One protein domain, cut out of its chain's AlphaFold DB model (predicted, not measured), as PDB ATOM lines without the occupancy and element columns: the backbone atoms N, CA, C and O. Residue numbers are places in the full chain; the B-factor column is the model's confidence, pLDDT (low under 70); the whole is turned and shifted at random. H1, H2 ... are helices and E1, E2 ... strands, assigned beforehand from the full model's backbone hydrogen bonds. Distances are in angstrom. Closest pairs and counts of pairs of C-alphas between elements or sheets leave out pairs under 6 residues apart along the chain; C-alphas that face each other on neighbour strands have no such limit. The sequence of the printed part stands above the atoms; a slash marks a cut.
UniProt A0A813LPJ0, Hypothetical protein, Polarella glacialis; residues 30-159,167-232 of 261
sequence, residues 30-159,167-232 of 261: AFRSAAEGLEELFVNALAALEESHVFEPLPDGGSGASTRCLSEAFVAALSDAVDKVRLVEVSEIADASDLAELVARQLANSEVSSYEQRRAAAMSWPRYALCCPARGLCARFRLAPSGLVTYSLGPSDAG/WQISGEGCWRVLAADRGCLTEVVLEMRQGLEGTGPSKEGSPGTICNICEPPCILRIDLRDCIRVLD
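AT A GLANCE: This is residues 30 to 159 and 167 to 232 of the 261 residues of the protein "Hypothetical protein" of Polarella glacialis (UniProt A0A813LPJ0). This is a long model with a bundle of three helices, H1, H2 and H3, at one end, up and down, each running against the one before it, and a strongly twisted sheet of eleven strands beyond it. The sheet forks at E6 into one branch of E7 and E10 and another of E8 and E9; the short helices H4 and H5 pack on one face, while H3 is on the opposite face. The printed part has 196 residues, with elements in the order H1 E1 E2 H2 H3 E3 H4 H5 E4 E5 E6 E7 E8 E9 E10 E11; the class is mixed, and the sheet is branched, with antiparallel neighbours. It is only just compact, close to loose, with a radius of gyration of the C-alphas of 19.5 A and spans of 74 by 38 by 25 A.

IN THESE COORDINATES: H1, residues 30 to 50, begins at C-alpha 30 (244.055, 212.075, 209.187) and is 30.6 A long. E1, 55 to 57, and E2, 67 to 70, form a hairpin. H2, 72 to 87, measures 22.8 A and H3, 94 to 107, 20.2 A. E3 is 113 to 117, H4 119 to 124, H5 126 to 129. The hairpin of E4, 137 to 143, and E5, 148 to 155, precedes E6, 168 to 177, 26.1 A long. E7 is 187 to 192, E8 196 to 201, E9 210 to 215, E10 218 to 223; E11, 228 to 231, ends at C-alpha 231 (249.063, 196.102, 161.095).

HOW THE PARTS SIT: H1 and H2 touch, closest at the C-alphas of Ala 45 and Ala 81, 5.1 A, at a shallow tilt of 20 degrees, opposite ways. H3 is close to H2 but not clearly touching, with the C-alphas of Val 85 and Ala 96 closest at 7.0 A. H2 only grazes the sheet with residues 72 to 75. E2 and E11 pair through N 68 and O 229, 2.8 A; E3 and E4 through N 115 and O 141, 2.8 A. E6 bends by 66 degrees at residue 174. E5 lies on one side of it, N 151 and O 171 at 2.9 A; E7, N 191 and O 174 at 2.8 A, and E8, N 170 and O 197 at 2.8 A, lie on the other side. H4 and E4 come closest at the C-alphas of Ala 121 and Ala 139, 5.6 A. Every O i to N i+4 pair is within hydrogen-bond range in H1, H2 and H3; H4 has 1 of 2, and H5 is too short for one.

THE WHOLE: The C-alphas of Ala 30 and Ser 206, the two farthest apart, are 73.9 A apart. Residues 160 to 166 are not printed, and C-alphas 159 and 167 are 11.7 A apart across this cut. Of the links that are printed whole, none is long. Mean pLDDT of the printed part is 88.7; residues 61 to 65, 89 to 95 and 158 to 159 are under 70.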
ATOM      1  N   ALA A  30     242.853 212.739 209.690       86.81
ATOM      2  CA  ALA A  30     244.055 212.075 209.187       86.81
ATOM      3  C   ALA A  30     243.720 210.962 208.184       86.81
ATOM      4  O   ALA A  30     244.407 210.828 207.179       86.81
ATOM      5  N   PHE A  31     242.654 210.195 208.435       84.81
ATOM      6  CA  PHE A  31     242.174 209.179 207.501       84.81
ATOM      7  C   PHE A  31     241.691 209.797 206.183       84.81
ATOM      8  O   PHE A  31     242.092 209.331 205.127       84.81
ATOM      9  N   ARG A  32     240.902 210.881 206.236       84.31
ATOM     10  CA  ARG A  32     240.448 211.603 205.035       84.31
ATOM     11  C   ARG A  32     241.604 212.184 204.226       84.31
ATOM     12  O   ARG A  32     241.677 211.937 203.037       84.31
ATOM     13  N   SER A  33     242.548 212.856 204.881       85.31
ATOM     14  CA  SER A  33     243.733 213.396 204.201       85.31
ATOM     15  C   SER A  33     244.610 212.299 203.585       85.31
ATOM     16  O   SER A  33     245.199 212.514 202.532       85.31
ATOM     17  N   ALA A  34     244.704 211.125 204.221       85.06
ATOM     18  CA  ALA A  34     245.404 209.983 203.639       85.06
ATOM     19  C   ALA A  34     244.654 209.404 202.428       85.06
ATOM     20  O   ALA A  34     245.301 209.037 201.455       85.06
ATOM     21  N   ALA A  35     243.320 209.350 202.479       83.31
ATOM     22  CA  ALA A  35     242.489 208.911 201.360       83.31
ATOM     23  C   ALA A  35     242.600 209.866 200.159       83.31
ATOM     24  O   ALA A  35     242.891 209.404 199.064       83.31
ATOM     25  N   GLU A  36     242.498 211.183 200.381       85.38
ATOM     26  CA  GLU A  36     242.684 212.214 199.343       85.38
ATOM     27  C   GLU A  36     244.060 212.088 198.662       85.38
ATOM     28  O   GLU A  36     244.169 212.146 197.440       85.38
ATOM     29  N   GLY A  37     245.123 211.844 199.439       86.38
ATOM     30  CA  GLY A  37     246.460 211.634 198.880       86.38
ATOM     31  C   GLY A  37     246.597 210.342 198.063       86.38
ATOM     32  O   GLY A  37     247.400 210.295 197.137       86.38
ATOM     33  N   LEU A  38     245.838 209.290 198.385       85.06
ATOM     34  CA  LEU A  38     245.829 208.047 197.606       85.06
ATOM     35  C   LEU A  38     245.037 208.199 196.302       85.06
ATOM     36  O   LEU A  38     245.480 207.695 195.272       85.06
ATOM     37  N   GLU A  39     243.920 208.922 196.336       84.94
ATOM     38  CA  GLU A  39     243.118 209.255 195.155       84.94
ATOM     39  C   GLU A  39     243.941 210.072 194.148       84.94
ATOM     40  O   GLU A  39     244.031 209.707 192.978       84.94
ATOM     41  N   GLU A  40     244.659 211.100 194.612       87.62
ATOM     42  CA  GLU A  40     245.565 211.884 193.764       87.62
ATOM     43  C   GLU A  40     246.662 211.008 193.130       87.62
ATOM     44  O   GLU A  40     247.001 211.164 191.955       87.62
ATOM     45  N   LEU A  41     247.217 210.044 193.875       87.50
ATOM     46  CA  LEU A  41     248.200 209.103 193.327       87.50
ATOM     47  C   LEU A  41     247.604 208.192 192.252       87.50
ATOM     48  O   LEU A  41     248.310 207.870 191.293       87.50
ATOM     49  N   PHE A  42     246.348 207.772 192.415       85.62
ATOM     50  CA  PHE A  42     245.641 206.946 191.443       85.62
ATOM     51  C   PHE A  42     245.343 207.723 190.158       85.62
ATOM     52  O   PHE A  42     245.733 207.266 189.085       85.62
ATOM     53  N   VAL A  43     244.778 208.928 190.261       87.56
ATOM     54  CA  VAL A  43     244.520 209.809 189.106       87.56
ATOM     55  C   VAL A  43     245.809 210.085 188.329       87.56
ATOM     56  O   VAL A  43     245.849 209.926 187.112       87.56
ATOM     57  N   ASN A  44     246.903 210.397 189.030       88.75
ATOM     58  CA  ASN A  44     248.207 210.594 188.394       88.75
ATOM     59  C   ASN A  44     248.732 209.327 187.694       88.75
ATOM     60  O   ASN A  44     249.463 209.425 186.711       88.75
ATOM     61  N   ALA A  45     248.398 208.136 188.199       88.00
ATOM     62  CA  ALA A  45     248.785 206.881 187.562       88.00
ATOM     63  C   ALA A  45     247.972 206.594 186.296       88.00
ATOM     64  O   ALA A  45     248.546 206.119 185.320       88.00
ATOM     65  N   LEU A  46     246.670 206.899 186.301       89.38
ATOM     66  CA  LEU A  46     245.825 206.796 185.109       89.38
ATOM     67  C   LEU A  46     246.295 207.761 184.018       89.38
ATOM     68  O   LEU A  46     246.506 207.325 182.892       89.38
ATOM     69  N   ALA A  47     246.565 209.020 184.372       89.19
ATOM     70  CA  ALA A  47     247.098 210.008 183.433       89.19
ATOM     71  C   ALA A  47     248.444 209.557 182.836       89.19
ATOM     72  O   ALA A  47     248.637 209.584 181.623       89.19
ATOM     73  N   ALA A  48     249.360 209.048 183.668       88.94
ATOM     74  CA  ALA A  48     250.638 208.518 183.187       88.94
ATOM     75  C   ALA A  48     250.471 207.299 182.260       88.94
ATOM     76  O   ALA A  48     251.284 207.094 181.359       88.94
ATOM     77  N   LEU A  49     249.439 206.478 182.483       90.56
ATOM     78  CA  LEU A  49     249.114 205.350 181.617       90.56
ATOM     79  C   LEU A  49     248.556 205.825 180.269       90.56
ATOM     80  O   LEU A  49     248.954 205.288 179.237       90.56
ATOM     81  N   GLU A  50     247.687 206.837 180.268       90.25
ATOM     82  CA  GLU A  50     247.135 207.457 179.055       90.25
ATOM     83  C   GLU A  50     248.203 208.123 178.188       90.25
ATOM     84  O   GLU A  50     248.177 207.977 176.970       90.25
ATOM     85  N   GLU A  51     249.178 208.789 178.806       89.38
ATOM     86  CA  GLU A  51     250.297 209.423 178.099       89.38
ATOM     87  C   GLU A  51     251.324 208.412 177.562       89.38
ATOM     88  O   GLU A  51     252.191 208.757 176.752       89.38
ATOM     89  N   SER A  52     251.280 207.158 178.019       90.25
ATOM     90  CA  SER A  52     252.275 206.159 177.642       90.25
ATOM     91  C   SER A  52     251.972 205.519 176.286       90.25
ATOM     92  O   SER A  52     250.870 205.047 176.013       90.25
ATOM     93  N   HIS A  53     252.989 205.434 175.426       90.44
ATOM     94  CA  HIS A  53     252.868 204.711 174.163       90.44
ATOM     95  C   HIS A  53     252.661 203.217 174.430       90.44
ATOM     96  O   HIS A  53     253.579 202.529 174.877       90.44
ATOM     97  N   VAL A  54     251.471 202.702 174.121       92.94
ATOM     98  CA  VAL A  54     251.103 201.302 174.390       92.94
ATOM     99  C   VAL A  54     251.980 200.321 173.612       92.94
ATOM    100  O   VAL A  54     252.395 199.291 174.142       92.94
ATOM    101  N   PHE A  55     252.287 200.649 172.354       93.44
ATOM    102  CA  PHE A  55     252.994 199.766 171.435       93.44
ATOM    103  C   PHE A  55     254.277 200.397 170.905       93.44
ATOM    104  O   PHE A  55     254.290 201.564 170.521       93.44
ATOM    105  N   GLU A  56     255.328 199.590 170.801       92.94
ATOM    106  CA  GLU A  56     256.614 199.981 170.229       92.94
ATOM    107  C   GLU A  56     257.019 199.062 169.065       92.94
ATOM    108  O   GLU A  56     256.553 197.918 168.986       92.94
ATOM    109  N   PRO A  57     257.858 199.535 168.127       91.12
ATOM    110  CA  PRO A  57     258.357 198.703 167.039       91.12
ATOM    111  C   PRO A  57     259.149 197.500 167.565       91.12
ATOM    112  O   PRO A  57     259.986 197.639 168.455       91.12
ATOM    113  N   LEU A  58     258.933 196.325 166.971       89.81
ATOM    114  CA  LEU A  58     259.678 195.124 167.345       89.81
ATOM    115  C   LEU A  58     261.171 195.278 166.949       89.81
ATOM    116  O   LEU A  58     261.454 195.463 165.763       89.81
ATOM    117  N   PRO A  59     262.135 195.161 167.886       83.25
ATOM    118  CA  PRO A  59     263.536 195.549 167.663       83.25
ATOM    119  C   PRO A  59     264.271 194.733 166.585       83.25
ATOM    120  O   PRO A  59     265.186 195.251 165.950       83.25
ATOM    121  N   ASP A  60     263.846 193.489 166.340       80.75
ATOM    122  CA  ASP A  60     264.493 192.551 165.408       80.75
ATOM    123  C   ASP A  60     263.605 192.183 164.193       80.75
ATOM    124  O   ASP A  60     263.868 191.206 163.483       80.75
ATOM    125  N   GLY A  61     262.523 192.933 163.946       64.44
ATOM    126  CA  GLY A  61     261.535 192.639 162.901       64.44
ATOM    127  C   GLY A  61     262.050 192.901 161.483       64.44
ATOM    128  O   GLY A  61     262.174 194.046 161.051       64.44
ATOM    129  N   GLY A  62     262.333 191.834 160.733       55.47
ATOM    130  CA  GLY A  62     262.690 191.901 159.317       55.47
ATOM    131  C   GLY A  62     261.610 192.591 158.474       55.47
ATOM    132  O   GLY A  62     260.494 192.101 158.374       55.47
ATOM    133  N   SER A  63     262.000 193.725 157.886       49.38
ATOM    134  CA  SER A  63     261.422 194.455 156.747       49.38
ATOM    135  C   SER A  63     260.205 193.792 156.078       49.38
ATOM    136  O   SER A  63     260.363 192.878 155.272       49.38
ATOM    137  N   GLY A  64     258.998 194.282 156.370       58.41
ATOM    138  CA  GLY A  64     257.805 193.936 155.590       58.41
ATOM    139  C   GLY A  64     256.503 194.449 156.195       58.41
ATOM    140  O   GLY A  64     255.835 195.272 155.585       58.41
ATOM    141  N   ALA A  65     256.187 194.028 157.420       62.03
ATOM    142  CA  ALA A  65     254.957 194.411 158.113       62.03
ATOM    143  C   ALA A  65     255.266 195.283 159.334       62.03
ATOM    144  O   ALA A  65     256.249 195.044 160.041       62.03
ATOM    145  N   SER A  66     254.420 196.279 159.602       86.12
ATOM    146  CA  SER A  66     254.508 197.141 160.785       86.12
ATOM    147  C   SER A  66     254.113 196.360 162.042       86.12
ATOM    148  O   SER A  66     253.022 196.510 162.586       86.12
ATOM    149  N   THR A  67     254.995 195.466 162.486       90.75
ATOM    150  CA  THR A  67     254.817 194.669 163.699       90.75
ATOM    151  C   THR A  67     255.233 195.464 164.927       90.75
ATOM    152  O   THR A  67     256.346 195.998 164.979       90.75
ATOM    153  N   ARG A  68     254.372 195.489 165.941       92.69
ATOM    154  CA  ARG A  68     254.613 196.157 167.218       92.69
ATOM    155  C   ARG A  68     254.453 195.183 168.387       92.69
ATOM    156  O   ARG A  68     253.704 194.213 168.296       92.69
ATOM    157  N   CYS A  69     255.138 195.438 169.491       94.31
ATOM    158  CA  CYS A  69     254.944 194.740 170.764       94.31
ATOM    159  C   CYS A  69     254.468 195.724 171.833       94.31
ATOM    160  O   CYS A  69     254.553 196.935 171.636       94.31
ATOM    161  N   LEU A  70     253.936 195.215 172.947       94.94
ATOM    162  CA  LEU A  70     253.650 196.066 174.104       94.94
ATOM    163  C   LEU A  70     254.944 196.705 174.603       94.94
ATOM    164  O   LEU A  70     255.932 195.995 174.787       94.94
ATOM    165  N   SER A  71     254.919 198.016 174.832       95.38
ATOM    166  CA  SER A  71     256.104 198.733 175.291       95.38
ATOM    167  C   SER A  71     256.423 198.407 176.749       95.38
ATOM    168  O   SER A  71     255.529 198.272 177.594       95.38
ATOM    169  N   GLU A  72     257.712 198.318 177.082       94.12
ATOM    170  CA  GLU A  72     258.136 198.130 178.476       94.12
ATOM    171  C   GLU A  72     257.678 199.292 179.374       94.12
ATOM    172  O   GLU A  72     257.336 199.080 180.539       94.12
ATOM    173  N   ALA A  73     257.619 200.509 178.821       93.69
ATOM    174  CA  ALA A  73     257.157 201.705 179.523       93.69
ATOM    175  C   ALA A  73     255.672 201.608 179.908       93.69
ATOM    176  O   ALA A  73     255.334 201.852 181.067       93.69
ATOM    177  N   PHE A  74     254.806 201.187 178.979       94.50
ATOM    178  CA  PHE A  74     253.384 200.958 179.249       94.50
ATOM    179  C   PHE A  74     253.195 199.857 180.295       94.50
ATOM    180  O   PHE A  74     252.442 200.024 181.250       94.50
ATOM    181  N   VAL A  75     253.927 198.743 180.180       94.56
ATOM    182  CA  VAL A  75     253.850 197.641 181.156       94.56
ATOM    183  C   VAL A  75     254.294 198.094 182.553       94.56
ATOM    184  O   VAL A  75     253.681 197.699 183.550       94.56
ATOM    185  N   ALA A  76     255.327 198.935 182.647       92.12
ATOM    186  CA  ALA A  76     255.780 199.504 183.914       92.12
ATOM    187  C   ALA A  76     254.745 200.469 184.516       92.12
ATOM    188  O   ALA A  76     254.426 200.342 185.700       92.12
ATOM    189  N   ALA A  77     254.183 201.374 183.706       92.00
ATOM    190  CA  ALA A  77     253.124 202.295 184.125       92.00
ATOM    191  C   ALA A  77     251.879 201.536 184.608       92.00
ATOM    192  O   ALA A  77     251.328 201.836 185.666       92.00
ATOM    193  N   LEU A  78     251.496 200.482 183.889       92.69
ATOM    194  CA  LEU A  78     250.378 199.616 184.241       92.69
ATOM    195  C   LEU A  78     250.606 198.890 185.572       92.69
ATOM    196  O   LEU A  78     249.694 198.792 186.390       92.69
ATOM    197  N   SER A  79     251.820 198.386 185.809       91.44
ATOM    198  CA  SER A  79     252.172 197.754 187.085       91.44
ATOM    199  C   SER A  79     252.108 198.745 188.248       91.44
ATOM    200  O   SER A  79     251.590 198.399 189.307       91.44
ATOM    201  N   ASP A  80     252.602 199.969 188.052       89.62
ATOM    202  CA  ASP A  80     252.548 201.033 189.060       89.62
ATOM    203  C   ASP A  80     251.098 201.449 189.369       89.62
ATOM    204  O   ASP A  80     250.716 201.546 190.536       89.62
ATOM    205  N   ALA A  81     250.254 201.595 188.341       88.62
ATOM    206  CA  ALA A  81     248.826 201.867 188.502       88.62
ATOM    207  C   ALA A  81     248.112 200.754 189.286       88.62
ATOM    208  O   ALA A  81     247.346 201.037 190.207       88.62
ATOM    209  N   VAL A  82     248.410 199.484 188.989       88.69
ATOM    210  CA  VAL A  82     247.872 198.329 189.729       88.69
ATOM    211  C   VAL A  82     248.270 198.362 191.197       88.69
ATOM    212  O   VAL A  82     247.428 198.129 192.067       88.69
ATOM    213  N   ASP A  83     249.541 198.628 191.488       87.81
ATOM    214  CA  ASP A  83     250.022 198.670 192.863       87.81
ATOM    215  C   ASP A  83     249.370 199.822 193.637       87.81
ATOM    216  O   ASP A  83     248.969 199.634 194.786       87.81
ATOM    217  N   LYS A  84     249.145 200.972 192.994       86.38
ATOM    218  CA  LYS A  84     248.397 202.092 193.579       86.38
ATOM    219  C   LYS A  84     246.924 201.755 193.822       86.38
ATOM    220  O   LYS A  84     246.457 201.979 194.933       86.38
ATOM    221  N   VAL A  85     246.222 201.126 192.875       84.00
ATOM    222  CA  VAL A  85     244.838 200.641 193.087       84.00
ATOM    223  C   VAL A  85     244.767 199.670 194.260       84.00
ATOM    224  O   VAL A  85     243.857 199.737 195.084       84.00
ATOM    225  N   ARG A  86     245.752 198.774 194.384       84.12
ATOM    226  CA  ARG A  86     245.818 197.836 195.510       84.12
ATOM    227  C   ARG A  86     246.016 198.543 196.848       84.12
ATOM    228  O   ARG A  86     245.524 198.038 197.847       84.12
ATOM    229  N   LEU A  87     246.702 199.685 196.887       82.69
ATOM    230  CA  LEU A  87     246.877 200.479 198.109       82.69
ATOM    231  C   LEU A  87     245.608 201.228 198.531       82.69
ATOM    232  O   LEU A  87     245.462 201.534 199.713       82.69
ATOM    233  N   VAL A  88     244.696 201.498 197.596       78.50
ATOM    234  CA  VAL A  88     243.432 202.210 197.855       78.50
ATOM    235  C   VAL A  88     242.396 201.313 198.574       78.50
ATOM    236  O   VAL A  88     241.399 201.830 199.060       78.50
ATOM    237  N   GLU A  89     242.644 199.995 198.716       65.19
ATOM    238  CA  GLU A  89     241.802 198.972 199.384       65.19
ATOM    239  C   GLU A  89     240.330 199.374 199.710       65.19
ATOM    240  O   GLU A  89     239.996 199.853 200.794       65.19
ATOM    241  N   VAL A  90     239.413 198.976 198.816       53.50
ATOM    242  CA  VAL A  90     238.060 198.436 199.114       53.50
ATOM    243  C   VAL A  90     236.929 199.408 199.509       53.50
ATOM    244  O   VAL A  90     235.798 198.944 199.661       53.50
ATOM    245  N   SER A  91     237.108 200.729 199.603       51.75
ATOM    246  CA  SER A  91     235.923 201.580 199.860       51.75
ATOM    247  C   SER A  91     235.035 201.785 198.627       51.75
ATOM    248  O   SER A  91     233.817 201.852 198.787       51.75
ATOM    249  N   GLU A  92     235.588 201.830 197.410       59.00
ATOM    250  CA  GLU A  92     234.807 202.105 196.199       59.00
ATOM    251  C   GLU A  92     235.261 201.192 195.050       59.00
ATOM    252  O   GLU A  92     236.373 201.251 194.548       59.00
ATOM    253  N   ILE A  93     234.388 200.254 194.673       54.88
ATOM    254  CA  ILE A  93     234.606 199.269 193.597       54.88
ATOM    255  C   ILE A  93     234.635 199.943 192.207       54.88
ATOM    256  O   ILE A  93     235.008 199.298 191.228       54.88
ATOM    257  N   ALA A  94     234.263 201.225 192.128       62.09
ATOM    258  CA  ALA A  94     234.238 202.016 190.901       62.09
ATOM    259  C   ALA A  94     235.634 202.115 190.255       62.09
ATOM    260  O   ALA A  94     235.799 201.702 189.110       62.09
ATOM    261  N   ASP A  95     236.658 202.472 191.032       67.88
ATOM    262  CA  ASP A  95     237.996 202.806 190.518       67.88
ATOM    263  C   ASP A  95     238.693 201.650 189.775       67.88
ATOM    264  O   ASP A  95     239.455 201.841 188.825       67.88
ATOM    265  N   ALA A  96     238.434 200.406 190.190       72.56
ATOM    266  CA  ALA A  96     239.017 199.231 189.543       72.56
ATOM    267  C   ALA A  96     238.359 198.914 188.189       72.56
ATOM    268  O   ALA A  96     239.005 198.315 187.324       72.56
ATOM    269  N   SER A  97     237.084 199.283 188.021       80.31
ATOM    270  CA  SER A  97     236.381 199.173 186.741       80.31
ATOM    271  C   SER A  97     236.956 200.170 185.747       80.31
ATOM    272  O   SER A  97     237.276 199.778 184.628       80.31
ATOM    273  N   ASP A  98     237.189 201.403 186.195       83.69
ATOM    274  CA  ASP A  98     237.707 202.486 185.361       83.69
ATOM    275  C   ASP A  98     239.109 202.161 184.837       83.69
ATOM    276  O   ASP A  98     239.380 202.298 183.645       83.69
ATOM    277  N   LEU A  99     239.991 201.611 185.686       88.00
ATOM    278  CA  LEU A  99     241.305 201.145 185.233       88.00
ATOM    279  C   LEU A  99     241.186 200.000 184.213       88.00
ATOM    280  O   LEU A  99     241.909 199.980 183.219       88.00
ATOM    281  N   ALA A 100     240.307 199.022 184.448       89.38
ATOM    282  CA  ALA A 100     240.145 197.895 183.531       89.38
ATOM    283  C   ALA A 100     239.567 198.331 182.175       89.38
ATOM    284  O   ALA A 100     239.991 197.808 181.146       89.38
ATOM    285  N   GLU A 101     238.633 199.281 182.175       90.12
ATOM    286  CA  GLU A 101     238.044 199.877 180.977       90.12
ATOM    287  C   GLU A 101     239.063 200.718 180.211       90.12
ATOM    288  O   GLU A 101     239.235 200.519 179.007       90.12
ATOM    289  N   LEU A 102     239.822 201.566 180.910       91.12
ATOM    290  CA  LEU A 102     240.917 202.331 180.325       91.12
ATOM    291  C   LEU A 102     241.928 201.409 179.636       91.12
ATOM    292  O   LEU A 102     242.300 201.619 178.482       91.12
ATOM    293  N   VAL A 103     242.345 200.348 180.326       92.75
ATOM    294  CA  VAL A 103     243.289 199.363 179.786       92.75
ATOM    295  C   VAL A 103     242.673 198.597 178.619       92.75
ATOM    296  O   VAL A 103     243.350 198.371 177.620       92.75
ATOM    297  N   ALA A 104     241.392 198.228 178.692       94.31
ATOM    298  CA  ALA A 104     240.706 197.583 177.579       94.31
ATOM    299  C   ALA A 104     240.673 198.492 176.339       94.31
ATOM    300  O   ALA A 104     240.990 198.036 175.242       94.31
ATOM    301  N   ARG A 105     240.381 199.785 176.506       93.44
ATOM    302  CA  ARG A 105     240.408 200.776 175.423       93.44
ATOM    303  C   ARG A 105     241.793 200.870 174.779       93.44
ATOM    304  O   ARG A 105     241.897 200.788 173.562       93.44
ATOM    305  N   GLN A 106     242.847 200.949 175.589       93.31
ATOM    306  CA  GLN A 106     244.234 201.045 175.114       93.31
ATOM    307  C   GLN A 106     244.728 199.767 174.408       93.31
ATOM    308  O   GLN A 106     245.516 199.819 173.462       93.31
ATOM    309  N   LEU A 107     244.268 198.596 174.855       95.44
ATOM    310  CA  LEU A 107     244.640 197.302 174.273       95.44
ATOM    311  C   LEU A 107     243.775 196.900 173.074       95.44
ATOM    312  O   LEU A 107     244.128 195.950 172.366       95.44
ATOM    313  N   ALA A 108     242.655 197.580 172.835       96.19
ATOM    314  CA  ALA A 108     241.807 197.298 171.693       96.19
ATOM    315  C   ALA A 108     242.570 197.501 170.374       96.19
ATOM    316  O   ALA A 108     243.478 198.327 170.230       96.19
ATOM    317  N   ASN A 109     242.215 196.683 169.394       95.12
ATOM    318  CA  ASN A 109     242.698 196.814 168.036       95.12
ATOM    319  C   ASN A 109     241.920 197.910 167.307       95.12
ATOM    320  O   ASN A 109     240.703 198.014 167.449       95.12
ATOM    321  N   SER A 110     242.624 198.655 166.459       91.50
ATOM    322  CA  SER A 110     242.015 199.386 165.349       91.50
ATOM    323  C   SER A 110     241.500 198.423 164.273       91.50
ATOM    324  O   SER A 110     241.788 197.219 164.298       91.50
ATOM    325  N   GLU A 111     240.754 198.946 163.302       89.25
ATOM    326  CA  GLU A 111     240.170 198.156 162.210       89.25
ATOM    327  C   GLU A 111     241.210 197.444 161.339       89.25
ATOM    328  O   GLU A 111     240.912 196.402 160.751       89.25
ATOM    329  N   VAL A 112     242.431 197.976 161.309       90.31
ATOM    330  CA  VAL A 112     243.559 197.510 160.493       90.31
ATOM    331  C   VAL A 112     244.614 196.769 161.310       90.31
ATOM    332  O   VAL A 112     245.719 196.533 160.834       90.31
ATOM    333  N   SER A 113     244.319 196.417 162.564       93.75
ATOM    334  CA  SER A 113     245.271 195.699 163.411       93.75
ATOM    335  C   SER A 113     244.724 194.380 163.942       93.75
ATOM    336  O   SER A 113     243.517 194.159 164.085       93.75
ATOM    337  N   SER A 114     245.643 193.468 164.237       95.56
ATOM    338  CA  SER A 114     245.354 192.200 164.900       95.56
ATOM    339  C   SER A 114     246.531 191.767 165.763       95.56
ATOM    340  O   SER A 114     247.663 192.194 165.559       95.56
ATOM    341  N   TYR A 115     246.278 190.921 166.753       96.62
ATOM    342  CA  TYR A 115     247.326 190.262 167.517       96.62
ATOM    343  C   TYR A 115     247.649 188.903 166.914       96.62
ATOM    344  O   TYR A 115     246.745 188.125 166.620       96.62
ATOM    345  N   GLU A 116     248.935 188.585 166.809       95.62
ATOM    346  CA  GLU A 116     249.449 187.258 166.498       95.62
ATOM    347  C   GLU A 116     250.120 186.632 167.721       95.62
ATOM    348  O   GLU A 116     250.980 187.232 168.372       95.62
ATOM    349  N   GLN A 117     249.787 185.371 167.985       95.00
ATOM    350  CA  GLN A 117     250.410 184.553 169.013       95.00
ATOM    351  C   GLN A 117     250.919 183.253 168.386       95.00
ATOM    352  O   GLN A 117     250.144 182.365 168.034       95.00
ATOM    353  N   ARG A 118     252.244 183.109 168.266       89.50
ATOM    354  CA  ARG A 118     252.866 181.915 167.656       89.50
ATOM    355  C   ARG A 118     253.238 180.863 168.699       89.50
ATOM    356  O   ARG A 118     252.825 179.709 168.630       89.50
ATOM    357  N   ARG A 119     253.994 181.264 169.725       88.56
ATOM    358  CA  ARG A 119     254.521 180.333 170.736       88.56
ATOM    359  C   ARG A 119     253.424 179.762 171.634       88.56
ATOM    360  O   ARG A 119     253.336 178.547 171.802       88.56
ATOM    361  N   ALA A 120     252.595 180.626 172.213       90.25
ATOM    362  CA  ALA A 120     251.559 180.204 173.150       90.25
ATOM    363  C   ALA A 120     250.359 179.528 172.467       90.25
ATOM    364  O   ALA A 120     249.762 178.631 173.064       90.25
ATOM    365  N   ALA A 121     250.100 179.804 171.182       91.19
ATOM    366  CA  ALA A 121     249.102 179.061 170.415       91.19
ATOM    367  C   ALA A 121     249.409 177.558 170.383       91.19
ATOM    368  O   ALA A 121     248.514 176.745 170.603       91.19
ATOM    369  N   ALA A 122     250.675 177.172 170.193       92.12
ATOM    370  CA  ALA A 122     251.070 175.764 170.191       92.12
ATOM    371  C   ALA A 122     250.852 175.064 171.547       92.12
ATOM    372  O   ALA A 122     250.604 173.857 171.578       92.12
ATOM    373  N   MET A 123     250.913 175.808 172.658       93.06
ATOM    374  CA  MET A 123     250.645 175.280 174.001       93.06
ATOM    375  C   MET A 123     249.144 175.128 174.265       93.06
ATOM    376  O   MET A 123     248.726 174.123 174.836       93.06
ATOM    377  N   SER A 124     248.337 176.093 173.816       94.19
ATOM    378  CA  SER A 124     246.874 176.074 173.958       94.19
ATOM    379  C   SER A 124     246.203 175.069 173.018       94.19
ATOM    380  O   SER A 124     245.156 174.512 173.340       94.19
ATOM    381  N   TRP A 125     246.825 174.793 171.869       95.56
ATOM    382  CA  TRP A 125     246.269 173.970 170.797       95.56
ATOM    383  C   TRP A 125     247.254 172.884 170.324       95.56
ATOM    384  O   TRP A 125     247.576 172.798 169.133       95.56
ATOM    385  N   PRO A 126     247.714 171.994 171.222       94.50
ATOM    386  CA  PRO A 126     248.800 171.060 170.924       94.50
ATOM    387  C   PRO A 126     248.459 170.097 169.781       94.50
ATOM    388  O   PRO A 126     249.324 169.758 168.976       94.50
ATOM    389  N   ARG A 127     247.186 169.696 169.649       92.62
ATOM    390  CA  ARG A 127     246.737 168.838 168.541       92.62
ATOM    391  C   ARG A 127     246.979 169.488 167.177       92.62
ATOM    392  O   ARG A 127     247.385 168.798 166.252       92.62
ATOM    393  N   TYR A 128     246.728 170.788 167.060       92.94
ATOM    394  CA  TYR A 128     246.916 171.527 165.814       92.94
ATOM    395  C   TYR A 128     248.391 171.825 165.550       92.94
ATOM    396  O   TYR A 128     248.837 171.752 164.407       92.94
ATOM    397  N   ALA A 129     249.173 172.068 166.606       92.69
ATOM    398  CA  ALA A 129     250.609 172.307 166.498       92.69
ATOM    399  C   ALA A 129     251.356 171.121 165.867       92.69
ATOM    400  O   ALA A 129     252.235 171.317 165.031       92.69
ATOM    401  N   LEU A 130     250.956 169.887 166.200       90.88
ATOM    402  CA  LEU A 130     251.522 168.667 165.609       90.88
ATOM    403  C   LEU A 130     251.320 168.578 164.088       90.88
ATOM    404  O   LEU A 130     252.104 167.921 163.405       90.88
ATOM    405  N   CYS A 131     250.295 169.241 163.550       88.62
ATOM    406  CA  CYS A 131     250.008 169.273 162.117       88.62
ATOM    407  C   CYS A 131     250.777 170.378 161.375       88.62
ATOM    408  O   CYS A 131     250.759 170.404 160.146       88.62
ATOM    409  N   CYS A 132     251.477 171.260 162.097       87.44
ATOM    410  CA  CYS A 132     252.205 172.403 161.545       87.44
ATOM    411  C   CYS A 132     253.687 172.441 161.981       87.44
ATOM    412  O   CYS A 132     254.156 173.489 162.422       87.44
ATOM    413  N   PRO A 133     254.473 171.350 161.847       82.88
ATOM    414  CA  PRO A 133     255.836 171.302 162.386       82.88
ATOM    415  C   PRO A 133     256.814 172.261 161.690       82.88
ATOM    416  O   PRO A 133     257.744 172.740 162.327       82.88
ATOM    417  N   ALA A 134     256.615 172.539 160.396       84.19
ATOM    418  CA  ALA A 134     257.503 173.403 159.613       84.19
ATOM    419  C   ALA A 134     257.094 174.886 159.641       84.19
ATOM    420  O   ALA A 134     257.959 175.747 159.732       84.19
ATOM    421  N   ARG A 135     255.786 175.172 159.565       81.31
ATOM    422  CA  ARG A 135     255.239 176.543 159.494       81.31
ATOM    423  C   ARG A 135     254.898 177.136 160.865       81.31
ATOM    424  O   ARG A 135     254.666 178.329 160.984       81.31
ATOM    425  N   GLY A 136     254.829 176.298 161.899       90.56
ATOM    426  CA  GLY A 136     254.303 176.688 163.201       90.56
ATOM    427  C   GLY A 136     252.791 176.927 163.179       90.56
ATOM    428  O   GLY A 136     252.164 177.098 162.130       90.56
ATOM    429  N   LEU A 137     252.201 176.906 164.369       94.12
ATOM    430  CA  LEU A 137     250.808 177.271 164.594       94.12
ATOM    431  C   LEU A 137     250.742 178.742 165.008       94.12
ATOM    432  O   LEU A 137     251.540 179.175 165.836       94.12
ATOM    433  N   CYS A 138     249.792 179.488 164.460       95.06
ATOM    434  CA  CYS A 138     249.548 180.881 164.801       95.06
ATOM    435  C   CYS A 138     248.078 181.064 165.177       95.06
ATOM    436  O   CYS A 138     247.181 180.605 164.465       95.06
ATOM    437  N   ALA A 139     247.844 181.723 166.307       96.75
ATOM    438  CA  ALA A 139     246.544 182.270 166.653       96.75
ATOM    439  C   ALA A 139     246.528 183.756 166.299       96.75
ATOM    440  O   ALA A 139     247.452 184.478 166.675       96.75
ATOM    441  N   ARG A 140     245.485 184.199 165.599       96.69
ATOM    442  CA  ARG A 140     245.244 185.610 165.291       96.69
ATOM    443  C   ARG A 140     243.950 186.057 165.923       96.69
ATOM    444  O   ARG A 140     242.968 185.323 165.841       96.69
ATOM    445  N   PHE A 141     243.920 187.242 166.506       97.81
ATOM    446  CA  PHE A 141     242.683 187.767 167.064       97.81
ATOM    447  C   PHE A 141     242.620 189.286 167.025       97.81
ATOM    448  O   PHE A 141     243.647 189.960 167.050       97.81
ATOM    449  N   ARG A 142     241.397 189.814 166.963       97.75
ATOM    450  CA  ARG A 142     241.113 191.248 167.009       97.75
ATOM    451  C   ARG A 142     240.204 191.546 168.190       97.75
ATOM    452  O   ARG A 142     239.116 190.991 168.279       97.75
ATOM    453  N   LEU A 143     240.665 192.408 169.082       97.69
ATOM    454  CA  LEU A 143     239.974 192.872 170.275       97.69
ATOM    455  C   LEU A 143     239.244 194.178 169.948       97.69
ATOM    456  O   LEU A 143     239.879 195.220 169.840       97.69
ATOM    457  N   ALA A 144     237.928 194.144 169.763       96.69
ATOM    458  CA  ALA A 144     237.155 195.361 169.524       96.69
ATOM    459  C   ALA A 144     236.935 196.136 170.839       96.69
ATOM    460  O   ALA A 144     236.721 195.492 171.873       96.69
ATOM    461  N   PRO A 145     236.877 197.483 170.820       94.31
ATOM    462  CA  PRO A 145     236.575 198.291 172.009       94.31
ATOM    463  C   PRO A 145     235.251 197.916 172.692       94.31
ATOM    464  O   PRO A 145     235.120 198.019 173.904       94.31
ATOM    465  N   SER A 146     234.288 197.391 171.928       94.81
ATOM    466  CA  SER A 146     232.990 196.911 172.424       94.81
ATOM    467  C   SER A 146     233.058 195.657 173.310       94.81
ATOM    468  O   SER A 146     232.024 195.172 173.769       94.81
ATOM    469  N   GLY A 147     234.244 195.074 173.508       96.38
ATOM    470  CA  GLY A 147     234.415 193.801 174.206       96.38
ATOM    471  C   GLY A 147     234.142 192.576 173.328       96.38
ATOM    472  O   GLY A 147     234.101 191.458 173.842       96.38
ATOM    473  N   LEU A 148     233.965 192.742 172.013       97.75
ATOM    474  CA  LEU A 148     233.870 191.636 171.051       97.75
ATOM    475  C   LEU A 148     235.253 191.211 170.555       97.75
ATOM    476  O   LEU A 148     236.154 192.035 170.422       97.75
ATOM    477  N   VAL A 149     235.429 189.920 170.275       98.31
ATOM    478  CA  VAL A 149     236.670 189.384 169.703       98.31
ATOM    479  C   VAL A 149     236.389 188.509 168.495       98.31
ATOM    480  O   VAL A 149     235.515 187.644 168.539       98.31
ATOM    481  N   THR A 150     237.180 188.690 167.440       97.88
ATOM    482  CA  THR A 150     237.321 187.700 166.368       97.88
ATOM    483  C   THR A 150     238.607 186.921 166.602       97.88
ATOM    484  O   THR A 150     239.638 187.499 166.937       97.88
ATOM    485  N   TYR A 151     238.559 185.598 166.476       98.12
ATOM    486  CA  TYR A 151     239.708 184.723 166.697       98.12
ATOM    487  C   TYR A 151     239.841 183.747 165.536       98.12
ATOM    488  O   TYR A 151     238.852 183.201 165.050       98.12
ATOM    489  N   SER A 152     241.069 183.474 165.114       96.94
ATOM    490  CA  SER A 152     241.379 182.430 164.150       96.94
ATOM    491  C   SER A 152     242.648 181.675 164.524       96.94
ATOM    492  O   SER A 152     243.541 182.195 165.191       96.94
ATOM    493  N   LEU A 153     242.720 180.419 164.101       96.50
ATOM    494  CA  LEU A 153     243.835 179.521 164.341       96.50
ATOM    495  C   LEU A 153     244.181 178.799 163.042       96.50
ATOM    496  O   LEU A 153     243.310 178.202 162.406       96.50
ATOM    497  N   GLY A 154     245.458 178.817 162.682       94.75
ATOM    498  CA  GLY A 154     245.956 178.148 161.486       94.75
ATOM    499  C   GLY A 154     247.480 178.173 161.396       94.75
ATOM    500  O   GLY A 154     248.157 178.599 162.335       94.75
ATOM    501  N   PRO A 155     248.057 177.697 160.284       92.38
ATOM    502  CA  PRO A 155     249.485 177.839 160.012       92.38
ATOM    503  C   PRO A 155     249.914 179.319 159.964       92.38
ATOM    504  O   PRO A 155     249.146 180.170 159.516       92.38
ATOM    505  N   SER A 156     251.149 179.629 160.381       86.19
ATOM    506  CA  SER A 156     251.665 181.011 160.385       86.19
ATOM    507  C   SER A 156     251.651 181.657 158.991       86.19
ATOM    508  O   SER A 156     251.191 182.784 158.847       86.19
ATOM    509  N   ASP A 157     252.055 180.923 157.955       73.88
ATOM    510  CA  ASP A 157     252.263 181.464 156.598       73.88
ATOM    511  C   ASP A 157     251.004 181.394 155.714       73.88
ATOM    512  O   ASP A 157     251.084 181.140 154.517       73.88
ATOM    513  N   ALA A 158     249.816 181.541 156.301       61.12
ATOM    514  CA  ALA A 158     248.561 181.416 155.558       61.12
ATOM    515  C   ALA A 158     248.258 182.580 154.590       61.12
ATOM    516  O   ALA A 158     247.255 182.517 153.889       61.12
ATOM    517  N   GLY A 159     249.097 183.621 154.562       55.38
ATOM    518  CA  GLY A 159     248.921 184.801 153.708       55.38
ATOM    519  C   GLY A 159     249.454 184.659 152.280       55.38
ATOM    520  O   GLY A 159     249.014 185.402 151.412       55.38
ATOM    521  N   TRP A 167     244.303 175.354 155.940       91.44
ATOM    522  CA  TRP A 167     243.279 175.075 156.923       91.44
ATOM    523  C   TRP A 167     243.256 176.216 157.936       91.44
ATOM    524  O   TRP A 167     244.303 176.730 158.338       91.44
ATOM    525  N   GLN A 168     242.057 176.608 158.340       94.56
ATOM    526  CA  GLN A 168     241.834 177.635 159.342       94.56
ATOM    527  C   GLN A 168     240.515 177.342 160.042       94.56
ATOM    528  O   GLN A 168     239.509 177.041 159.392       94.56
ATOM    529  N   ILE A 169     240.530 177.454 161.365       96.56
ATOM    530  CA  ILE A 169     239.312 177.537 162.167       96.56
ATOM    531  C   ILE A 169     239.218 178.939 162.757       96.56
ATOM    532  O   ILE A 169     240.234 179.523 163.139       96.56
ATOM    533  N   SER A 170     238.016 179.482 162.834       97.56
ATOM    534  CA  SER A 170     237.747 180.813 163.358       97.56
ATOM    535  C   SER A 170     236.447 180.840 164.146       97.56
ATOM    536  O   SER A 170     235.645 179.912 164.107       97.56
ATOM    537  N   GLY A 171     236.261 181.893 164.924       98.00
ATOM    538  CA  GLY A 171     235.034 182.116 165.665       98.00
ATOM    539  C   GLY A 171     235.012 183.502 166.278       98.00
ATOM    540  O   GLY A 171     236.011 184.228 166.269       98.00
ATOM    541  N   GLU A 172     233.864 183.837 166.844       98.31
ATOM    542  CA  GLU A 172     233.616 185.108 167.510       98.31
ATOM    543  C   GLU A 172     233.284 184.877 168.985       98.31
ATOM    544  O   GLU A 172     232.764 183.828 169.388       98.31
ATOM    545  N   GLY A 173     233.614 185.859 169.813       98.19
ATOM    546  CA  GLY A 173     233.414 185.779 171.249       98.19
ATOM    547  C   GLY A 173     233.410 187.139 171.919       98.19
ATOM    548  O   GLY A 173     233.344 188.184 171.272       98.19
ATOM    549  N   CYS A 174     233.514 187.106 173.241       98.25
ATOM    550  CA  CYS A 174     233.727 188.297 174.053       98.25
ATOM    551  C   CYS A 174     235.131 188.276 174.648       98.25
ATOM    552  O   CYS A 174     235.687 187.201 174.882       98.25
ATOM    553  N   TRP A 175     235.691 189.440 174.942       98.12
ATOM    554  CA  TRP A 175     236.951 189.546 175.655       98.12
ATOM    555  C   TRP A 175     236.878 190.545 176.801       98.12
ATOM    556  O   TRP A 175     235.979 191.379 176.874       98.12
ATOM    557  N   ARG A 176     237.820 190.412 177.733       95.75
ATOM    558  CA  ARG A 176     238.007 191.349 178.842       95.75
ATOM    559  C   ARG A 176     239.420 191.270 179.394       95.75
ATOM    560  O   ARG A 176     240.047 190.208 179.340       95.75
ATOM    561  N   VAL A 177     239.871 192.358 180.002       94.56
ATOM    562  CA  VAL A 177     241.091 192.391 180.813       94.56
ATOM    563  C   VAL A 177     240.842 191.635 182.122       94.56
ATOM    564  O   VAL A 177     239.769 191.730 182.726       94.56
ATOM    565  N   LEU A 178     241.805 190.823 182.557       88.50
ATOM    566  CA  LEU A 178     241.749 190.199 183.877       88.50
ATOM    567  C   LEU A 178     241.978 191.258 184.944       88.50
ATOM    568  O   LEU A 178     243.013 191.901 184.934       88.50
ATOM    569  N   ALA A 179     241.043 191.402 185.882       78.69
ATOM    570  CA  ALA A 179     241.183 192.341 186.987       78.69
ATOM    571  C   ALA A 179     242.486 192.121 187.780       78.69
ATOM    572  O   ALA A 179     242.999 191.001 187.894       78.69
ATOM    573  N   ALA A 180     242.996 193.210 188.359       73.62
ATOM    574  CA  ALA A 180     244.272 193.265 189.070       73.62
ATOM    575  C   ALA A 180     244.381 192.292 190.264       73.62
ATOM    576  O   ALA A 180     245.485 191.992 190.724       73.62
ATOM    577  N   ASP A 181     243.258 191.789 190.781       73.31
ATOM    578  CA  ASP A 181     243.196 190.789 191.851       73.31
ATOM    579  C   ASP A 181     243.469 189.353 191.354       73.31
ATOM    580  O   ASP A 181     243.851 188.485 192.141       73.31
ATOM    581  N   ARG A 182     243.284 189.086 190.054       70.25
ATOM    582  CA  ARG A 182     243.272 187.736 189.457       70.25
ATOM    583  C   ARG A 182     244.339 187.493 188.393       70.25
ATOM    584  O   ARG A 182     244.454 186.355 187.921       70.25
ATOM    585  N   GLY A 183     245.110 188.509 188.016       73.56
ATOM    586  CA  GLY A 183     246.154 188.388 187.002       73.56
ATOM    587  C   GLY A 183     246.980 189.658 186.813       73.56
ATOM    588  O   GLY A 183     246.877 190.613 187.583       73.56
ATOM    589  N   CYS A 184     247.823 189.642 185.783       83.56
ATOM    590  CA  CYS A 184     248.442 190.848 185.242       83.56
ATOM    591  C   CYS A 184     247.425 191.539 184.323       83.56
ATOM    592  O   CYS A 184     246.767 190.856 183.548       83.56
ATOM    593  N   LEU A 185     247.327 192.873 184.349       86.81
ATOM    594  CA  LEU A 185     246.439 193.622 183.441       86.81
ATOM    595  C   LEU A 185     246.866 193.530 181.955       86.81
ATOM    596  O   LEU A 185     246.159 194.007 181.077       86.81
ATOM    597  N   THR A 186     248.003 192.888 181.659       91.69
ATOM    598  CA  THR A 186     248.399 192.484 180.299       91.69
ATOM    599  C   THR A 186     247.767 191.158 179.862       91.69
ATOM    600  O   THR A 186     247.879 190.784 178.695       91.69
ATOM    601  N   GLU A 187     247.127 190.423 180.778       95.19
ATOM    602  CA  GLU A 187     246.385 189.206 180.466       95.19
ATOM    603  C   GLU A 187     244.936 189.536 180.100       95.19
ATOM    604  O   GLU A 187     244.187 190.135 180.877       95.19
ATOM    605  N   VAL A 188     244.506 189.052 178.940       96.19
ATOM    606  CA  VAL A 188     243.116 189.106 178.494       96.19
ATOM    607  C   VAL A 188     242.496 187.715 178.490       96.19
ATOM    608  O   VAL A 188     243.166 186.691 178.311       96.19
ATOM    609  N   VAL A 189     241.186 187.671 178.703       97.06
ATOM    610  CA  VAL A 189     240.377 186.458 178.603       97.06
ATOM    611  C   VAL A 189     239.522 186.557 177.359       97.06
ATOM    612  O   VAL A 189     238.753 187.504 177.251       97.06
ATOM    613  N   LEU A 190     239.614 185.566 176.474       97.94
ATOM    614  CA  LEU A 190     238.715 185.407 175.331       97.94
ATOM    615  C   LEU A 190     237.699 184.304 175.642       97.94
ATOM    616  O   LEU A 190     238.085 183.176 175.951       97.94
ATOM    617  N   GLU A 191     236.412 184.613 175.562       98.25
ATOM    618  CA  GLU A 191     235.303 183.685 175.781       98.25
ATOM    619  C   GLU A 191     234.615 183.359 174.445       98.25
ATOM    620  O   GLU A 191     233.718 184.071 173.987       98.25
ATOM    621  N   MET A 192     235.018 182.246 173.827       98.19
ATOM    622  CA  MET A 192     234.511 181.779 172.533       98.19
ATOM    623  C   MET A 192     233.264 180.913 172.745       98.19
ATOM    624  O   MET A 192     233.316 179.685 172.658       98.19
ATOM    625  N   ARG A 193     232.127 181.535 173.084       97.50
ATOM    626  CA  ARG A 193     230.893 180.824 173.495       97.50
ATOM    627  C   ARG A 193     230.306 179.890 172.440       97.50
ATOM    628  O   ARG A 193     229.578 178.970 172.799       97.50
ATOM    629  N   GLN A 194     230.595 180.139 171.169       97.12
ATOM    630  CA  GLN A 194     230.115 179.332 170.047       97.12
ATOM    631  C   GLN A 194     231.150 178.284 169.605       97.12
ATOM    632  O   GLN A 194     230.838 177.416 168.796       97.12
ATOM    633  N   GLY A 195     232.354 178.316 170.187       97.88
ATOM    634  CA  GLY A 195     233.482 177.505 169.751       97.88
ATOM    635  C   GLY A 195     234.199 178.110 168.548       97.88
ATOM    636  O   GLY A 195     234.147 179.321 168.336       97.88
ATOM    637  N   LEU A 196     234.900 177.263 167.796       98.12
ATOM    638  CA  LEU A 196     235.582 177.641 166.556       98.12
ATOM    639  C   LEU A 196     235.139 176.701 165.440       98.12
ATOM    640  O   LEU A 196     235.034 175.494 165.654       98.12
ATOM    641  N   GLU A 197     234.946 177.219 164.241       97.69
ATOM    642  CA  GLU A 197     234.542 176.450 163.072       97.69
ATOM    643  C   GLU A 197     235.415 176.757 161.861       97.69
ATOM    644  O   GLU A 197     236.054 177.799 161.775       97.69
ATOM    645  N   GLY A 198     235.483 175.821 160.923       95.75
ATOM    646  CA  GLY A 198     236.207 176.015 159.676       95.75
ATOM    647  C   GLY A 198     236.763 174.709 159.149       95.75
ATOM    648  O   GLY A 198     236.153 173.648 159.295       95.75
ATOM    649  N   THR A 199     237.937 174.780 158.537       95.00
ATOM    650  CA  THR A 199     238.633 173.612 158.003       95.00
ATOM    651  C   THR A 199     239.892 173.338 158.810       95.00
ATOM    652  O   THR A 199     240.579 174.249 159.255       95.00
ATOM    653  N   GLY A 200     240.213 172.070 159.031       93.38
ATOM    654  CA  GLY A 200     241.369 171.686 159.830       93.38
ATOM    655  C   GLY A 200     241.834 170.261 159.558       93.38
ATOM    656  O   GLY A 200     241.159 169.503 158.858       93.38
ATOM    657  N   PRO A 201     242.987 169.866 160.115       91.50
ATOM    658  CA  PRO A 201     243.500 168.511 159.989       91.50
ATOM    659  C   PRO A 201     242.556 167.498 160.652       91.50
ATOM    660  O   PRO A 201     242.180 167.631 161.825       91.50
ATOM    661  N   SER A 202     242.191 166.461 159.896       89.81
ATOM    662  CA  SER A 202     241.313 165.385 160.360       89.81
ATOM    663  C   SER A 202     241.906 164.634 161.556       89.81
ATOM    664  O   SER A 202     243.098 164.327 161.582       89.81
ATOM    665  N   LYS A 203     241.062 164.303 162.548       82.06
ATOM    666  CA  LYS A 203     241.458 163.488 163.717       82.06
ATOM    667  C   LYS A 203     241.686 162.017 163.361       82.06
ATOM    668  O   LYS A 203     242.473 161.351 164.021       82.06
ATOM    669  N   GLU A 204     240.961 161.524 162.359       83.62
ATOM    670  CA  GLU A 204     240.836 160.091 162.047       83.62
ATOM    671  C   GLU A 204     241.356 159.738 160.642       83.62
ATOM    672  O   GLU A 204     241.430 158.566 160.279       83.62
ATOM    673  N   GLY A 205     241.706 160.748 159.839       74.44
ATOM    674  CA  GLY A 205     242.151 160.589 158.458       74.44
ATOM    675  C   GLY A 205     243.651 160.335 158.304       74.44
ATOM    676  O   GLY A 205     244.443 160.464 159.238       74.44
ATOM    677  N   SER A 206     244.051 160.012 157.073       78.12
ATOM    678  CA  SER A 206     245.456 160.034 156.667       78.12
ATOM    679  C   SER A 206     246.094 161.402 156.963       78.12
ATOM    680  O   SER A 206     245.422 162.427 156.809       78.12
ATOM    681  N   PRO A 207     247.385 161.453 157.343       78.00
ATOM    682  CA  PRO A 207     248.104 162.710 157.530       78.00
ATOM    683  C   PRO A 207     247.925 163.631 156.315       78.00
ATOM    684  O   PRO A 207     248.136 163.202 155.183       78.00
ATOM    685  N   GLY A 208     247.522 164.880 156.552       80.56
ATOM    686  CA  GLY A 208     247.296 165.873 155.495       80.56
ATOM    687  C   GLY A 208     245.863 165.958 154.959       80.56
ATOM    688  O   GLY A 208     245.582 166.833 154.147       80.56
ATOM    689  N   THR A 209     244.930 165.112 155.409       89.25
ATOM    690  CA  THR A 209     243.511 165.283 155.063       89.25
ATOM    691  C   THR A 209     242.902 166.447 155.845       89.25
ATOM    692  O   THR A 209     242.866 166.421 157.076       89.25
ATOM    693  N   ILE A 210     242.386 167.440 155.121       91.50
ATOM    694  CA  ILE A 210     241.633 168.570 155.673       91.50
ATOM    695  C   ILE A 210     240.144 168.214 155.667       91.50
ATOM    696  O   ILE A 210     239.627 167.699 154.675       91.50
ATOM    697  N   CYS A 211     239.450 168.471 156.770       94.06
ATOM    698  CA  CYS A 211     238.005 168.301 156.888       94.06
ATOM    699  C   CYS A 211     237.376 169.499 157.601       94.06
ATOM    700  O   CYS A 211     238.079 170.302 158.212       94.06
ATOM    701  N   ASN A 212     236.049 169.592 157.560       95.75
ATOM    702  CA  ASN A 212     235.331 170.560 158.381       95.75
ATOM    703  C   ASN A 212     235.493 170.190 159.857       95.75
ATOM    704  O   ASN A 212     235.371 169.018 160.228       95.75
ATOM    705  N   ILE A 213     235.789 171.183 160.686       95.94
ATOM    706  CA  ILE A 213     235.969 171.031 162.125       95.94
ATOM    707  C   ILE A 213     235.085 172.039 162.843       95.94
ATOM    708  O   ILE A 213     234.998 173.193 162.438       95.94
ATOM    709  N   CYS A 214     234.490 171.585 163.943       96.75
ATOM    710  CA  CYS A 214     233.861 172.429 164.948       96.75
ATOM    711  C   CYS A 214     234.513 172.099 166.298       96.75
ATOM    712  O   CYS A 214     234.352 170.992 166.818       96.75
ATOM    713  N   GLU A 215     235.304 173.021 166.834       97.19
ATOM    714  CA  GLU A 215     235.791 172.960 168.208       97.19
ATOM    715  C   GLU A 215     234.715 173.501 169.158       97.19
ATOM    716  O   GLU A 215     234.003 174.440 168.804       97.19
ATOM    717  N   PRO A 216     234.558 172.909 170.354       97.50
ATOM    718  CA  PRO A 216     233.532 173.318 171.300       97.50
ATOM    719  C   PRO A 216     233.834 174.702 171.902       97.50
ATOM    720  O   PRO A 216     234.958 175.199 171.778       97.50
ATOM    721  N   PRO A 217     232.865 175.299 172.620       98.25
ATOM    722  CA  PRO A 217     233.083 176.538 173.354       98.25
ATOM    723  C   PRO A 217     234.297 176.461 174.281       98.25
ATOM    724  O   PRO A 217     234.492 175.461 174.979       98.25
ATOM    725  N   CYS A 218     235.108 177.516 174.301       97.69
ATOM    726  CA  CYS A 218     236.349 177.545 175.069       97.69
ATOM    727  C   CYS A 218     236.637 178.927 175.668       97.69
ATOM    728  O   CYS A 218     236.085 179.945 175.249       97.69
ATOM    729  N   ILE A 219     237.504 178.940 176.682       97.44
ATOM    730  CA  ILE A 219     238.011 180.155 177.324       97.44
ATOM    731  C   ILE A 219     239.528 180.145 177.184       97.44
ATOM    732  O   ILE A 219     240.182 179.203 177.638       97.44
ATOM    733  N   LEU A 220     240.081 181.185 176.569       96.81
ATOM    734  CA  LEU A 220     241.516 181.348 176.368       96.81
ATOM    735  C   LEU A 220     242.027 182.459 177.284       96.81
ATOM    736  O   LEU A 220     241.416 183.519 177.371       96.81
ATOM    737  N   ARG A 221     243.147 182.212 177.966       95.81
ATOM    738  CA  ARG A 221     243.893 183.237 178.709       95.81
ATOM    739  C   ARG A 221     245.133 183.583 177.909       95.81
ATOM    740  O   ARG A 221     245.918 182.687 177.602       95.81
ATOM    741  N   ILE A 222     245.278 184.850 177.556       96.06
ATOM    742  CA  ILE A 222     246.335 185.321 176.671       96.06
ATOM    743  C   ILE A 222     247.081 186.444 177.367       96.06
ATOM    744  O   ILE A 222     246.480 187.457 177.698       96.06
ATOM    745  N   ASP A 223     248.385 186.270 177.558       95.56
ATOM    746  CA  ASP A 223     249.271 187.367 177.928       95.56
ATOM    747  C   ASP A 223     249.687 188.114 176.660       95.56
ATOM    748  O   ASP A 223     250.331 187.548 175.770       95.56
ATOM    749  N   LEU A 224     249.301 189.384 176.554       96.56
ATOM    750  CA  LEU A 224     249.611 190.204 175.386       96.56
ATOM    751  C   LEU A 224     251.107 190.522 175.264       96.56
ATOM    752  O   LEU A 224     251.557 190.869 174.176       96.56
ATOM    753  N   ARG A 225     251.901 190.329 176.326       95.00
ATOM    754  CA  ARG A 225     253.372 190.425 176.262       95.00
ATOM    755  C   ARG A 225     253.996 189.341 175.380       95.00
ATOM    756  O   ARG A 225     255.063 189.547 174.817       95.00
ATOM    757  N   ASP A 226     253.314 188.204 175.241       94.81
ATOM    758  CA  ASP A 226     253.718 187.098 174.364       94.81
ATOM    759  C   ASP A 226     253.137 187.227 172.941       94.81
ATOM    760  O   ASP A 226     253.242 186.295 172.132       94.81
ATOM    761  N   CYS A 227     252.479 188.351 172.645       95.94
ATOM    762  CA  CYS A 227     251.817 188.615 171.376       95.94
ATOM    763  C   CYS A 227     252.535 189.724 170.601       95.94
ATOM    764  O   CYS A 227     253.216 190.580 171.161       95.94
ATOM    765  N   ILE A 228     252.346 189.713 169.286       94.69
ATOM    766  CA  ILE A 228     252.788 190.778 168.386       94.69
ATOM    767  C   ILE A 228     251.534 191.401 167.787       94.69
ATOM    768  O   ILE A 228     250.676 190.676 167.294       94.69
ATOM    769  N   ARG A 229     251.412 192.726 167.819       94.62
ATOM    770  CA  ARG A 229     250.366 193.448 167.093       94.62
ATOM    771  C   ARG A 229     250.846 193.671 165.662       94.62
ATOM    772  O   ARG A 229     251.889 194.281 165.442       94.62
ATOM    773  N   VAL A 230     250.115 193.133 164.699       92.56
ATOM    774  CA  VAL A 230     250.372 193.256 163.265       92.56
ATOM    775  C   VAL A 230     249.369 194.244 162.690       92.56
ATOM    776  O   VAL A 230     248.182 194.172 163.009       92.56
ATOM    777  N   LEU A 231     249.867 195.173 161.881       90.81
ATOM    778  CA  LEU A 231     249.063 196.102 161.095       90.81
ATOM    779  C   LEU A 231     248.940 195.577 159.664       90.81
ATOM    780  O   LEU A 231     249.905 195.021 159.131       90.81
ATOM    781  N   ASP A 232     247.763 195.749 159.074       86.69
ATOM    782  CA  ASP A 232     247.477 195.356 157.699       86.69
ATOM    783  C   ASP A 232     248.386 196.136 156.728       86.69
ATOM    784  O   ASP A 232     248.728 197.303 156.945       86.69
TER     785      ASP A 232